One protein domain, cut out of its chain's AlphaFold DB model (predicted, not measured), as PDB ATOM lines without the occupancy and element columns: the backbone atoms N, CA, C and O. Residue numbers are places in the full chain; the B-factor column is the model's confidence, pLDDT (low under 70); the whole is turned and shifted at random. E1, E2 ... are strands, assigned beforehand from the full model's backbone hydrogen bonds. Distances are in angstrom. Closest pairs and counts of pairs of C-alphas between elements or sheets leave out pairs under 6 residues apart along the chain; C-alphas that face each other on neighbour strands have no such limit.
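AT A GLANCE: This is residues 3 to 76 of the 77 residues of an uncharacterized protein of Acetomicrobium hydrogeniformans ATCC BAA-1850 (UniProt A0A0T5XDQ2). A single long, twisted sheet, with E4, E5 and E6 side by side and the short E1 along one end of E4, makes a slab without any helix over it. From the end of the slab where E1 ends and E4 begins, the two-stranded hairpin of E2 and E3 reaches away as an arm, its tip at residues 19 to 24 standing free, and this arm makes much of the length. The printed part has 74 residues with no named helix and six named strands, E1 to E6 in order along the chain; the larger sheet has the order E1 - E4 - E5 - E6, the smaller E2 - E3, and both are antiparallel. The class is all strand, and the whole is extended, with a radius of gyration of the C-alphas of 19.9 A and spans of 66 by 30 by 17 A.

HOW THE PARTS SIT: In the larger sheet, E4, residues 34 to 47, and E5, residues 50 to 60, form a hairpin, antiparallel at 167 degrees between their directions. The C-alphas of Gly 41 and Ser 55 face each other at 4.1 A, and N 40 and O 56 are within hydrogen-bond range at 2.9 A. E5 forms a second hairpin with E6, residues 65 to 75, at 170 degrees; the C-alphas of Tyr 56 and Gly 69 face each other at 4.4 A, and N 55 and O 70 are 2.8 A apart. E4, E5 and E6 are a meander, each strand the antiparallel neighbour of the one before. E1, residues 3 to 7, is antiparallel to E4 at 144 degrees, with C-alphas 7 and 34 facing each other at 4.4 A and N 6 and O 35 at 2.8 A. E1 and E6 are the edge strands. From edge to edge the strands' lines turn by 54 degrees. E2, residues 14 to 20, and E3, residues 23 to 29, form a hairpin at 161 degrees, with N 16 and O 27 at 2.8 A; both strands are apart from E1, E4, E5 and E6.

IN THESE COORDINATES: E4, the longest strand, runs 40.7 A from C-alpha 34 at (22.597, 32.137, 31.056) to C-alpha 47 at (47.896, 40.317, 0.178). E5 measures 33.5 A and E6 33.4 A, ending at C-alpha 75 at (48.636, 31.046, 3.685). E1 spans 13.6 A, E2 19.1 A and E3 19.9 A.

THE WHOLE: The two C-alphas farthest apart, those of Gly 22 and Gly 48, are 66.8 A from each other. The printed part has no cut. The link from E1 to E2 is short, and the others are tight. The mean pLDDT of the printed part is 93.7, and no printed residue is under 70.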
ATOM      1  N   LEU A   3      26.472  39.627  18.720       94.94
ATOM      2  CA  LEU A   3      26.021  39.573  20.105       94.94
ATOM      3  C   LEU A   3      24.871  38.574  20.171       94.94
ATOM      4  O   LEU A   3      23.969  38.638  19.334       94.94
ATOM      5  N   PHE A   4      24.918  37.653  21.125       94.62
ATOM      6  CA  PHE A   4      23.861  36.670  21.336       94.62
ATOM      7  C   PHE A   4      23.750  36.291  22.810       94.62
ATOM      8  O   PHE A   4      24.735  36.341  23.540       94.62
ATOM      9  N   SER A   5      22.541  35.928  23.233       94.81
ATOM     10  CA  SER A   5      22.266  35.328  24.538       94.81
ATOM     11  C   SER A   5      22.308  33.809  24.417       94.81
ATOM     12  O   SER A   5      21.766  33.249  23.458       94.81
ATOM     13  N   VAL A   6      22.910  33.145  25.392       94.69
ATOM     14  CA  VAL A   6      22.912  31.689  25.521       94.69
ATOM     15  C   VAL A   6      22.184  31.332  26.803       94.69
ATOM     16  O   VAL A   6      22.456  31.921  27.838       94.69
ATOM     17  N   ASN A   7      21.275  30.365  26.716       93.94
ATOM     18  CA  ASN A   7      20.664  29.732  27.874       93.94
ATOM     19  C   ASN A   7      21.183  28.292  27.952       93.94
ATOM     20  O   ASN A   7      21.134  27.555  26.958       93.94
ATOM     21  N   VAL A   8      21.742  27.926  29.100       91.06
ATOM     22  CA  VAL A   8      22.339  26.622  29.358       91.06
ATOM     23  C   VAL A   8      21.243  25.690  29.859       91.06
ATOM     24  O   VAL A   8      20.621  25.918  30.884       91.06
ATOM     25  N   LEU A   9      20.984  24.616  29.113       90.25
ATOM     26  CA  LEU A   9      19.897  23.680  29.435       90.25
ATOM     27  C   LEU A   9      20.330  22.537  30.367       90.25
ATOM     28  O   LEU A   9      19.515  21.681  30.711       90.25
ATOM     29  N   SER A  10      21.621  22.454  30.689       84.62
ATOM     30  CA  SER A  10      22.200  21.371  31.482       84.62
ATOM     31  C   SER A  10      23.568  21.755  32.037       84.62
ATOM     32  O   SER A  10      24.379  22.317  31.303       84.62
ATOM     33  N   GLY A  11      23.855  21.319  33.257       79.38
ATOM     34  CA  GLY A  11      24.959  21.834  34.065       79.38
ATOM     35  C   GLY A  11      24.356  22.419  35.336       79.38
ATOM     36  O   GLY A  11      23.224  22.882  35.295       79.38
ATOM     37  N   ASP A  12      25.049  22.269  36.452       83.31
ATOM     38  CA  ASP A  12      24.629  22.743  37.772       83.31
ATOM     39  C   ASP A  12      25.908  22.991  38.579       83.31
ATOM     40  O   ASP A  12      26.981  22.494  38.196       83.31
ATOM     41  N   ASP A  13      25.795  23.725  39.676       91.00
ATOM     42  CA  ASP A  13      26.919  24.122  40.511       91.00
ATOM     43  C   ASP A  13      27.780  22.921  40.912       91.00
ATOM     44  O   ASP A  13      27.307  21.863  41.355       91.00
ATOM     45  N   VAL A  14      29.096  23.080  40.798       89.56
ATOM     46  CA  VAL A  14      30.034  22.007  41.120       89.56
ATOM     47  C   VAL A  14      30.471  22.151  42.567       89.56
ATOM     48  O   VAL A  14      31.256  23.031  42.909       89.56
ATOM     49  N   THR A  15      30.007  21.243  43.429       92.44
ATOM     50  CA  THR A  15      30.447  21.186  44.830       92.44
ATOM     51  C   THR A  15      31.465  20.070  45.062       92.44
ATOM     52  O   THR A  15      31.177  18.887  44.872       92.44
ATOM     53  N   ILE A  16      32.654  20.443  45.531       91.88
ATOM     54  CA  ILE A  16      33.740  19.539  45.910       91.88
ATOM     55  C   ILE A  16      33.826  19.447  47.434       91.88
ATOM     56  O   ILE A  16      33.976  20.445  48.142       91.88
ATOM     57  N   ASP A  17      33.783  18.214  47.927       93.69
ATOM     58  CA  ASP A  17      34.031  17.862  49.321       93.69
ATOM     59  C   ASP A  17      35.511  17.503  49.514       93.69
ATOM     60  O   ASP A  17      35.979  16.458  49.054       93.69
ATOM     61  N   GLU A  18      36.260  18.370  50.196       91.44
ATOM     62  CA  GLU A  18      37.637  18.100  50.593       91.44
ATOM     63  C   GLU A  18      37.685  17.699  52.071       91.44
ATOM     64  O   GLU A  18      37.447  18.505  52.976       91.44
ATOM     65  N   THR A  19      38.075  16.450  52.338       93.31
ATOM     66  CA  THR A  19      38.404  15.999  53.694       93.31
ATOM     67  C   THR A  19      39.909  15.802  53.839       93.31
ATOM     68  O   THR A  19      40.494  14.906  53.230       93.31
ATOM     69  N   ARG A  20      40.544  16.602  54.703       86.12
ATOM     70  CA  ARG A  20      41.981  16.518  54.997       86.12
ATOM     71  C   ARG A  20      42.224  16.493  56.503       86.12
ATOM     72  O   ARG A  20      41.765  17.369  57.229       86.12
ATOM     73  N   TYR A  21      42.940  15.471  56.979       90.62
ATOM     74  CA  TYR A  21      43.243  15.253  58.406       90.62
ATOM     75  C   TYR A  21      42.016  15.353  59.335       90.62
ATOM     76  O   TYR A  21      42.088  15.921  60.421       90.62
ATOM     77  N   GLY A  22      40.866  14.833  58.894       89.94
ATOM     78  CA  GLY A  22      39.616  14.858  59.665       89.94
ATOM     79  C   GLY A  22      38.863  16.192  59.645       89.94
ATOM     80  O   GLY A  22      37.774  16.270  60.204       89.94
ATOM     81  N   THR A  23      39.390  17.227  58.982       91.88
ATOM     82  CA  THR A  23      38.650  18.467  58.715       91.88
ATOM     83  C   THR A  23      37.970  18.370  57.358       91.88
ATOM     84  O   THR A  23      38.630  18.073  56.362       91.88
ATOM     85  N   LYS A  24      36.665  18.641  57.332       92.88
ATOM     86  CA  LYS A  24      35.840  18.669  56.124       92.88
ATOM     87  C   LYS A  24      35.646  20.113  55.653       92.88
ATOM     88  O   LYS A  24      35.301  20.968  56.468       92.88
ATOM     89  N   ARG A  25      35.866  20.386  54.366       92.62
ATOM     90  CA  ARG A  25      35.636  21.684  53.707       92.62
ATOM     91  C   ARG A  25      34.889  21.475  52.404       92.62
ATOM     92  O   ARG A  25      35.106  20.477  51.730       92.62
ATOM     93  N   TRP A  26      33.966  22.378  52.107       93.88
ATOM     94  CA  TRP A  26      33.148  22.320  50.902       93.88
ATOM     95  C   TRP A  26      33.499  23.537  50.057       93.88
ATOM     96  O   TRP A  26      33.629  24.638  50.595       93.88
ATOM     97  N   PHE A  27      33.684  23.315  48.764       91.00
ATOM     98  CA  PHE A  27      33.934  24.352  47.774       91.00
ATOM     99  C   PHE A  27      32.870  24.219  46.704       91.00
ATOM    100  O   PHE A  27      32.738  23.138  46.139       91.00
ATOM    101  N   THR A  28      32.132  25.288  46.443       91.44
ATOM    102  CA  THR A  28      31.131  25.328  45.380       91.44
ATOM    103  C   THR A  28      31.600  26.329  44.337       91.44
ATOM    104  O   THR A  28      31.961  27.452  44.685       91.44
ATOM    105  N   GLU A  29      31.677  25.882  43.090       89.25
ATOM    106  CA  GLU A  29      31.836  26.728  41.912       89.25
ATOM    107  C   GLU A  29      30.451  26.891  41.287       89.25
ATOM    108  O   GLU A  29      29.874  25.904  40.821       89.25
ATOM    109  N   GLU A  30      29.920  28.112  41.361       90.12
ATOM    110  CA  GLU A  30      28.633  28.488  40.771       90.12
ATOM    111  C   GLU A  30      28.797  28.644  39.253       90.12
ATOM    112  O   GLU A  30      29.814  29.166  38.780       90.12
ATOM    113  N   LEU A  31      27.843  28.122  38.482       89.12
ATOM    114  CA  LEU A  31      27.878  28.159  37.019       89.12
ATOM    115  C   LEU A  31      26.727  29.006  36.477       89.12
ATOM    116  O   LEU A  31      25.583  28.792  36.857       89.12
ATOM    117  N   ASP A  32      27.003  29.879  35.500       91.69
ATOM    118  CA  ASP A  32      25.919  30.685  34.928       91.69
ATOM    119  C   ASP A  32      24.915  29.822  34.141       91.69
ATOM    120  O   ASP A  32      25.288  29.121  33.185       91.69
ATOM    121  N   ASP A  33      23.634  29.977  34.472       92.25
ATOM    122  CA  ASP A  33      22.496  29.403  33.744       92.25
ATOM    123  C   ASP A  33      22.253  30.096  32.393       92.25
ATOM    124  O   ASP A  33      21.766  29.497  31.426       92.25
ATOM    125  N   ASP A  34      22.600  31.377  32.293       93.50
ATOM    126  CA  ASP A  34      22.597  32.137  31.056       93.50
ATOM    127  C   ASP A  34      23.738  33.158  30.997       93.50
ATOM    128  O   ASP A  34      24.386  33.495  31.981       93.50
ATOM    129  N   TYR A  35      24.082  33.572  29.778       94.38
ATOM    130  CA  TYR A  35      25.153  34.537  29.554       94.38
ATOM    131  C   TYR A  35      25.042  35.194  28.183       94.38
ATOM    132  O   TYR A  35      24.488  34.643  27.222       94.38
ATOM    133  N   PHE A  36      25.647  36.371  28.048       96.31
ATOM    134  CA  PHE A  36      25.851  37.009  26.754       96.31
ATOM    135  C   PHE A  36      27.200  36.631  26.161       96.31
ATOM    136  O   PHE A  36      28.203  36.540  26.862       96.31
ATOM    137  N   VAL A  37      27.248  36.483  24.840       96.62
ATOM    138  CA  VAL A  37      28.496  36.327  24.093       96.62
ATOM    139  C   VAL A  37      28.658  37.466  23.105       96.62
ATOM    140  O   VAL A  37      27.772  37.727  22.289       96.62
ATOM    141  N   ALA A  38      29.821  38.112  23.145       96.25
ATOM    142  CA  ALA A  38      30.219  39.145  22.203       96.25
ATOM    143  C   ALA A  38      31.436  38.699  21.384       96.25
ATOM    144  O   ALA A  38      32.513  38.452  21.925       96.25
ATOM    145  N   ASP A  39      31.273  38.688  20.061       95.50
ATOM    146  CA  ASP A  39      32.330  38.380  19.101       95.50
ATOM    147  C   ASP A  39      32.688  39.597  18.247       95.50
ATOM    148  O   ASP A  39      31.846  40.187  17.546       95.50
ATOM    149  N   LEU A  40      33.979  39.921  18.219       95.69
ATOM    150  CA  LEU A  40      34.555  40.943  17.355       95.69
ATOM    151  C   LEU A  40      35.693  40.347  16.531       95.69
ATOM    152  O   LEU A  40      36.582  39.697  17.061       95.69
ATOM    153  N   GLY A  41      35.692  40.596  15.224       96.12
ATOM    154  CA  GLY A  41      36.752  40.144  14.330       96.12
ATOM    155  C   GLY A  41      37.096  41.215  13.311       96.12
ATOM    156  O   GLY A  41      36.210  41.933  12.844       96.12
ATOM    157  N   MET A  42      38.376  41.307  12.970       96.88
ATOM    158  CA  MET A  42      38.887  42.187  11.927       96.88
ATOM    159  C   MET A  42      39.974  41.491  11.106       96.88
ATOM    160  O   MET A  42      40.803  40.751  11.639       96.88
ATOM    161  N   THR A  43      39.991  41.767   9.807       96.81
ATOM    162  CA  THR A  43      41.139  41.460   8.951       96.81
ATOM    163  C   THR A  43      42.145  42.593   9.095       96.81
ATOM    164  O   THR A  43      41.796  43.752   8.893       96.81
ATOM    165  N   LEU A  44      43.379  42.258   9.464       96.62
ATOM    166  CA  LEU A  44      44.462  43.226   9.646       96.62
ATOM    167  C   LEU A  44      45.241  43.440   8.349       96.62
ATOM    168  O   LEU A  44      45.648  44.555   8.038       96.62
ATOM    169  N   TYR A  45      45.453  42.358   7.601       96.69
ATOM    170  CA  TYR A  45      46.228  42.369   6.370       96.69
ATOM    171  C   TYR A  45      45.735  41.276   5.428       96.69
ATOM    172  O   TYR A  45      45.402  40.177   5.869       96.69
ATOM    173  N   SER A  46      45.710  41.583   4.136       96.19
ATOM    174  CA  SER A  46      45.426  40.622   3.075       96.19
ATOM    175  C   SER A  46      46.239  41.006   1.845       96.19
ATOM    176  O   SER A  46      46.082  42.110   1.320       96.19
ATOM    177  N   ALA A  47      47.141  40.127   1.412       95.38
ATOM    178  CA  ALA A  47      47.896  40.317   0.178       95.38
ATOM    179  C   ALA A  47      48.332  38.983  -0.430       95.38
ATOM    180  O   ALA A  47      48.935  38.138   0.234       95.38
ATOM    181  N   GLY A  48      48.084  38.832  -1.732       94.56
ATOM    182  CA  GLY A  48      48.428  37.623  -2.473       94.56
ATOM    183  C   GLY A  48      47.759  36.393  -1.868       94.56
ATOM    184  O   GLY A  48      46.535  36.328  -1.768       94.56
ATOM    185  N   ASN A  49      48.575  35.426  -1.458       96.38
ATOM    186  CA  ASN A  49      48.121  34.204  -0.809       96.38
ATOM    187  C   ASN A  49      48.173  34.273   0.724       96.38
ATOM    188  O   ASN A  49      48.000  33.240   1.356       96.38
ATOM    189  N   PHE A  50      48.411  35.437   1.332       97.50
ATOM    190  CA  PHE A  50      48.540  35.570   2.783       97.50
ATOM    191  C   PHE A  50      47.474  36.484   3.394       97.50
ATOM    192  O   PHE A  50      47.284  37.615   2.943       97.50
ATOM    193  N   ASP A  51      46.857  36.015   4.482       97.62
ATOM    194  CA  ASP A  51      45.918  36.769   5.308       97.62
ATOM    195  C   ASP A  51      46.332  36.775   6.787       97.62
ATOM    196  O   ASP A  51      46.775  35.771   7.352       97.62
ATOM    197  N   MET A  52      46.090  37.908   7.447       97.88
ATOM    198  CA  MET A  52      46.178  38.071   8.896       97.88
ATOM    199  C   MET A  52      44.857  38.623   9.433       97.88
ATOM    200  O   MET A  52      44.341  39.633   8.950       97.88
ATOM    201  N   SER A  53      44.330  38.002  10.484       97.88
ATOM    202  CA  SER A  53      43.120  38.465  11.169       97.88
ATOM    203  C   SER A  53      43.253  38.374  12.682       97.88
ATOM    204  O   SER A  53      43.973  37.527  13.210       97.88
ATOM    205  N   LEU A  54      42.544  39.254  13.377       97.69
ATOM    206  CA  LEU A  54      42.429  39.271  14.826       97.69
ATOM    207  C   LEU A  54      40.963  39.101  15.205       97.69
ATOM    208  O   LEU A  54      40.072  39.668  14.572       97.69
ATOM    209  N   SER A  55      40.718  38.329  16.253       97.12
ATOM    210  CA  SER A  55      39.390  38.141  16.823       97.12
ATOM    211  C   SER A  55      39.434  38.169  18.341       97.12
ATOM    212  O   SER A  55      40.434  37.775  18.939       97.12
ATOM    213  N   TYR A  56      38.343  38.636  18.927       96.75
ATOM    214  CA  TYR A  56      38.033  38.646  20.345       96.75
ATOM    215  C   TYR A  56      36.678  37.958  20.547       96.75
ATOM    216  O   TYR A  56      35.756  38.183  19.758       96.75
ATOM    217  N   ASN A  57      36.577  37.158  21.601       96.75
ATOM    218  CA  ASN A  57      35.362  36.515  22.084       96.75
ATOM    219  C   ASN A  57      35.262  36.784  23.590       96.75
ATOM    220  O   ASN A  57      36.229  36.564  24.316       96.75
ATOM    221  N   GLY A  58      34.123  37.289  24.048       96.81
ATOM    222  CA  GLY A  58      33.835  37.460  25.469       96.81
ATOM    223  C   GLY A  58      32.518  36.795  25.828       96.81
ATOM    224  O   GLY A  58      31.550  36.955  25.085       96.81
ATOM    225  N   ARG A  59      32.489  36.088  26.955       95.25
ATOM    226  CA  ARG A  59      31.283  35.611  27.629       95.25
ATOM    227  C   ARG A  59      31.111  36.406  28.919       95.25
ATOM    228  O   ARG A  59      32.089  36.573  29.644       95.25
ATOM    229  N   PHE A  60      29.888  36.863  29.148       95.38
ATOM    230  CA  PHE A  60      29.507  37.703  30.273       95.38
ATOM    231  C   PHE A  60      28.322  37.065  30.989       95.38
ATOM    232  O   PHE A  60      27.232  37.013  30.405       95.38
ATOM    233  N   GLY A  61      28.579  36.534  32.176       92.94
ATOM    234  CA  GLY A  61      27.603  35.885  33.046       92.94
ATOM    235  C   GLY A  61      27.401  36.669  34.340       92.94
ATOM    236  O   GLY A  61      27.996  37.732  34.529       92.94
ATOM    237  N   ASP A  62      26.543  36.153  35.214       90.19
ATOM    238  CA  ASP A  62      26.311  36.745  36.534       90.19
ATOM    239  C   ASP A  62      27.398  36.316  37.538       90.19
ATOM    240  O   ASP A  62      27.823  37.124  38.370       90.19
ATOM    241  N   ASP A  63      27.916  35.094  37.392       89.94
ATOM    242  CA  ASP A  63      28.908  34.484  38.279       89.94
ATOM    243  C   ASP A  63      30.290  34.418  37.623       89.94
ATOM    244  O   ASP A  63      31.319  34.615  38.284       89.94
ATOM    245  N   THR A  64      30.339  34.163  36.307       88.62
ATOM    246  CA  THR A  64      31.600  33.999  35.579       88.62
ATOM    247  C   THR A  64      31.689  34.799  34.282       88.62
ATOM    248  O   THR A  64      30.829  34.754  33.402       88.62
ATOM    249  N   ASP A  65      32.841  35.451  34.110       93.69
ATOM    250  CA  ASP A  65      33.243  36.090  32.861       93.69
ATOM    251  C   ASP A  65      34.422  35.339  32.239       93.69
ATOM    252  O   ASP A  65      35.357  34.906  32.922       93.69
ATOM    253  N   SER A  66      34.432  35.227  30.908       93.69
ATOM    254  CA  SER A  66      35.605  34.721  30.192       93.69
ATOM    255  C   SER A  66      35.909  35.525  28.939       93.69
ATOM    256  O   SER A  66      35.024  35.993  28.223       93.69
ATOM    257  N   HIS A  67      37.204  35.679  28.669       96.06
ATOM    258  CA  HIS A  67      37.709  36.482  27.564       96.06
ATOM    259  C   HIS A  67      38.746  35.686  26.781       96.06
ATOM    260  O   HIS A  67      39.681  35.114  27.343       96.06
ATOM    261  N   GLY A  68      38.600  35.683  25.463       96.44
ATOM    262  CA  GLY A  68      39.481  35.002  24.532       96.44
ATOM    263  C   GLY A  68      39.859  35.909  23.371       96.44
ATOM    264  O   GLY A  68      39.069  36.720  22.890       96.44
ATOM    265  N   GLY A  69      41.086  35.755  22.890       95.88
ATOM    266  CA  GLY A  69      41.571  36.426  21.694       95.88
ATOM    267  C   GLY A  69      42.286  35.440  20.784       95.88
ATOM    268  O   GLY A  69      42.948  34.515  21.253       95.88
ATOM    269  N   ARG A  70      42.176  35.634  19.471       97.31
ATOM    270  CA  ARG A  70      42.899  34.837  18.478       97.31
ATOM    271  C   ARG A  70      43.463  35.726  17.384       97.31
ATOM    272  O   ARG A  70      42.703  36.347  16.643       97.31
ATOM    273  N   LEU A  71      44.787  35.707  17.251       97.44
ATOM    274  CA  LEU A  71      45.509  36.153  16.063       97.44
ATOM    275  C   LEU A  71      45.660  34.957  15.114       97.44
ATOM    276  O   LEU A  71      46.168  33.910  15.513       97.44
ATOM    277  N   ARG A  72      45.209  35.096  13.869       97.62
ATOM    278  CA  ARG A  72      45.291  34.056  12.839       97.62
ATOM    279  C   ARG A  72      46.142  34.543  11.675       97.62
ATOM    280  O   ARG A  72      45.880  35.615  11.135       97.62
ATOM    281  N   LEU A  73      47.111  33.717  11.291       97.69
ATOM    282  CA  LEU A  73      47.963  33.872  10.113       97.69
ATOM    283  C   LEU A  73      47.655  32.708   9.169       97.69
ATOM    284  O   LEU A  73      47.681  31.556   9.603       97.69
ATOM    285  N   GLU A  74      47.323  32.989   7.916       97.69
ATOM    286  CA  GLU A  74      46.888  31.977   6.951       97.69
ATOM    287  C   GLU A  74      47.573  32.184   5.601       97.69
ATOM    288  O   GLU A  74      47.508  33.270   5.031       97.69
ATOM    289  N   TRP A  75      48.193  31.122   5.076       97.31
ATOM    290  CA  TRP A  75      48.636  31.046   3.685       97.31
ATOM    291  C   TRP A  75      47.668  30.165   2.900       97.31
ATOM    292  O   TRP A  75      47.525  28.978   3.192       97.31
ATOM    293  N   LYS A  76      47.003  30.748   1.907       92.06
ATOM    294  CA  LYS A  76      46.129  30.052   0.963       92.06
ATOM    295  C   LYS A  76      46.983  29.266  -0.036       92.06
ATOM    296  O   LYS A  76      48.017  29.763  -0.490       92.06
TER     297      LYS A  76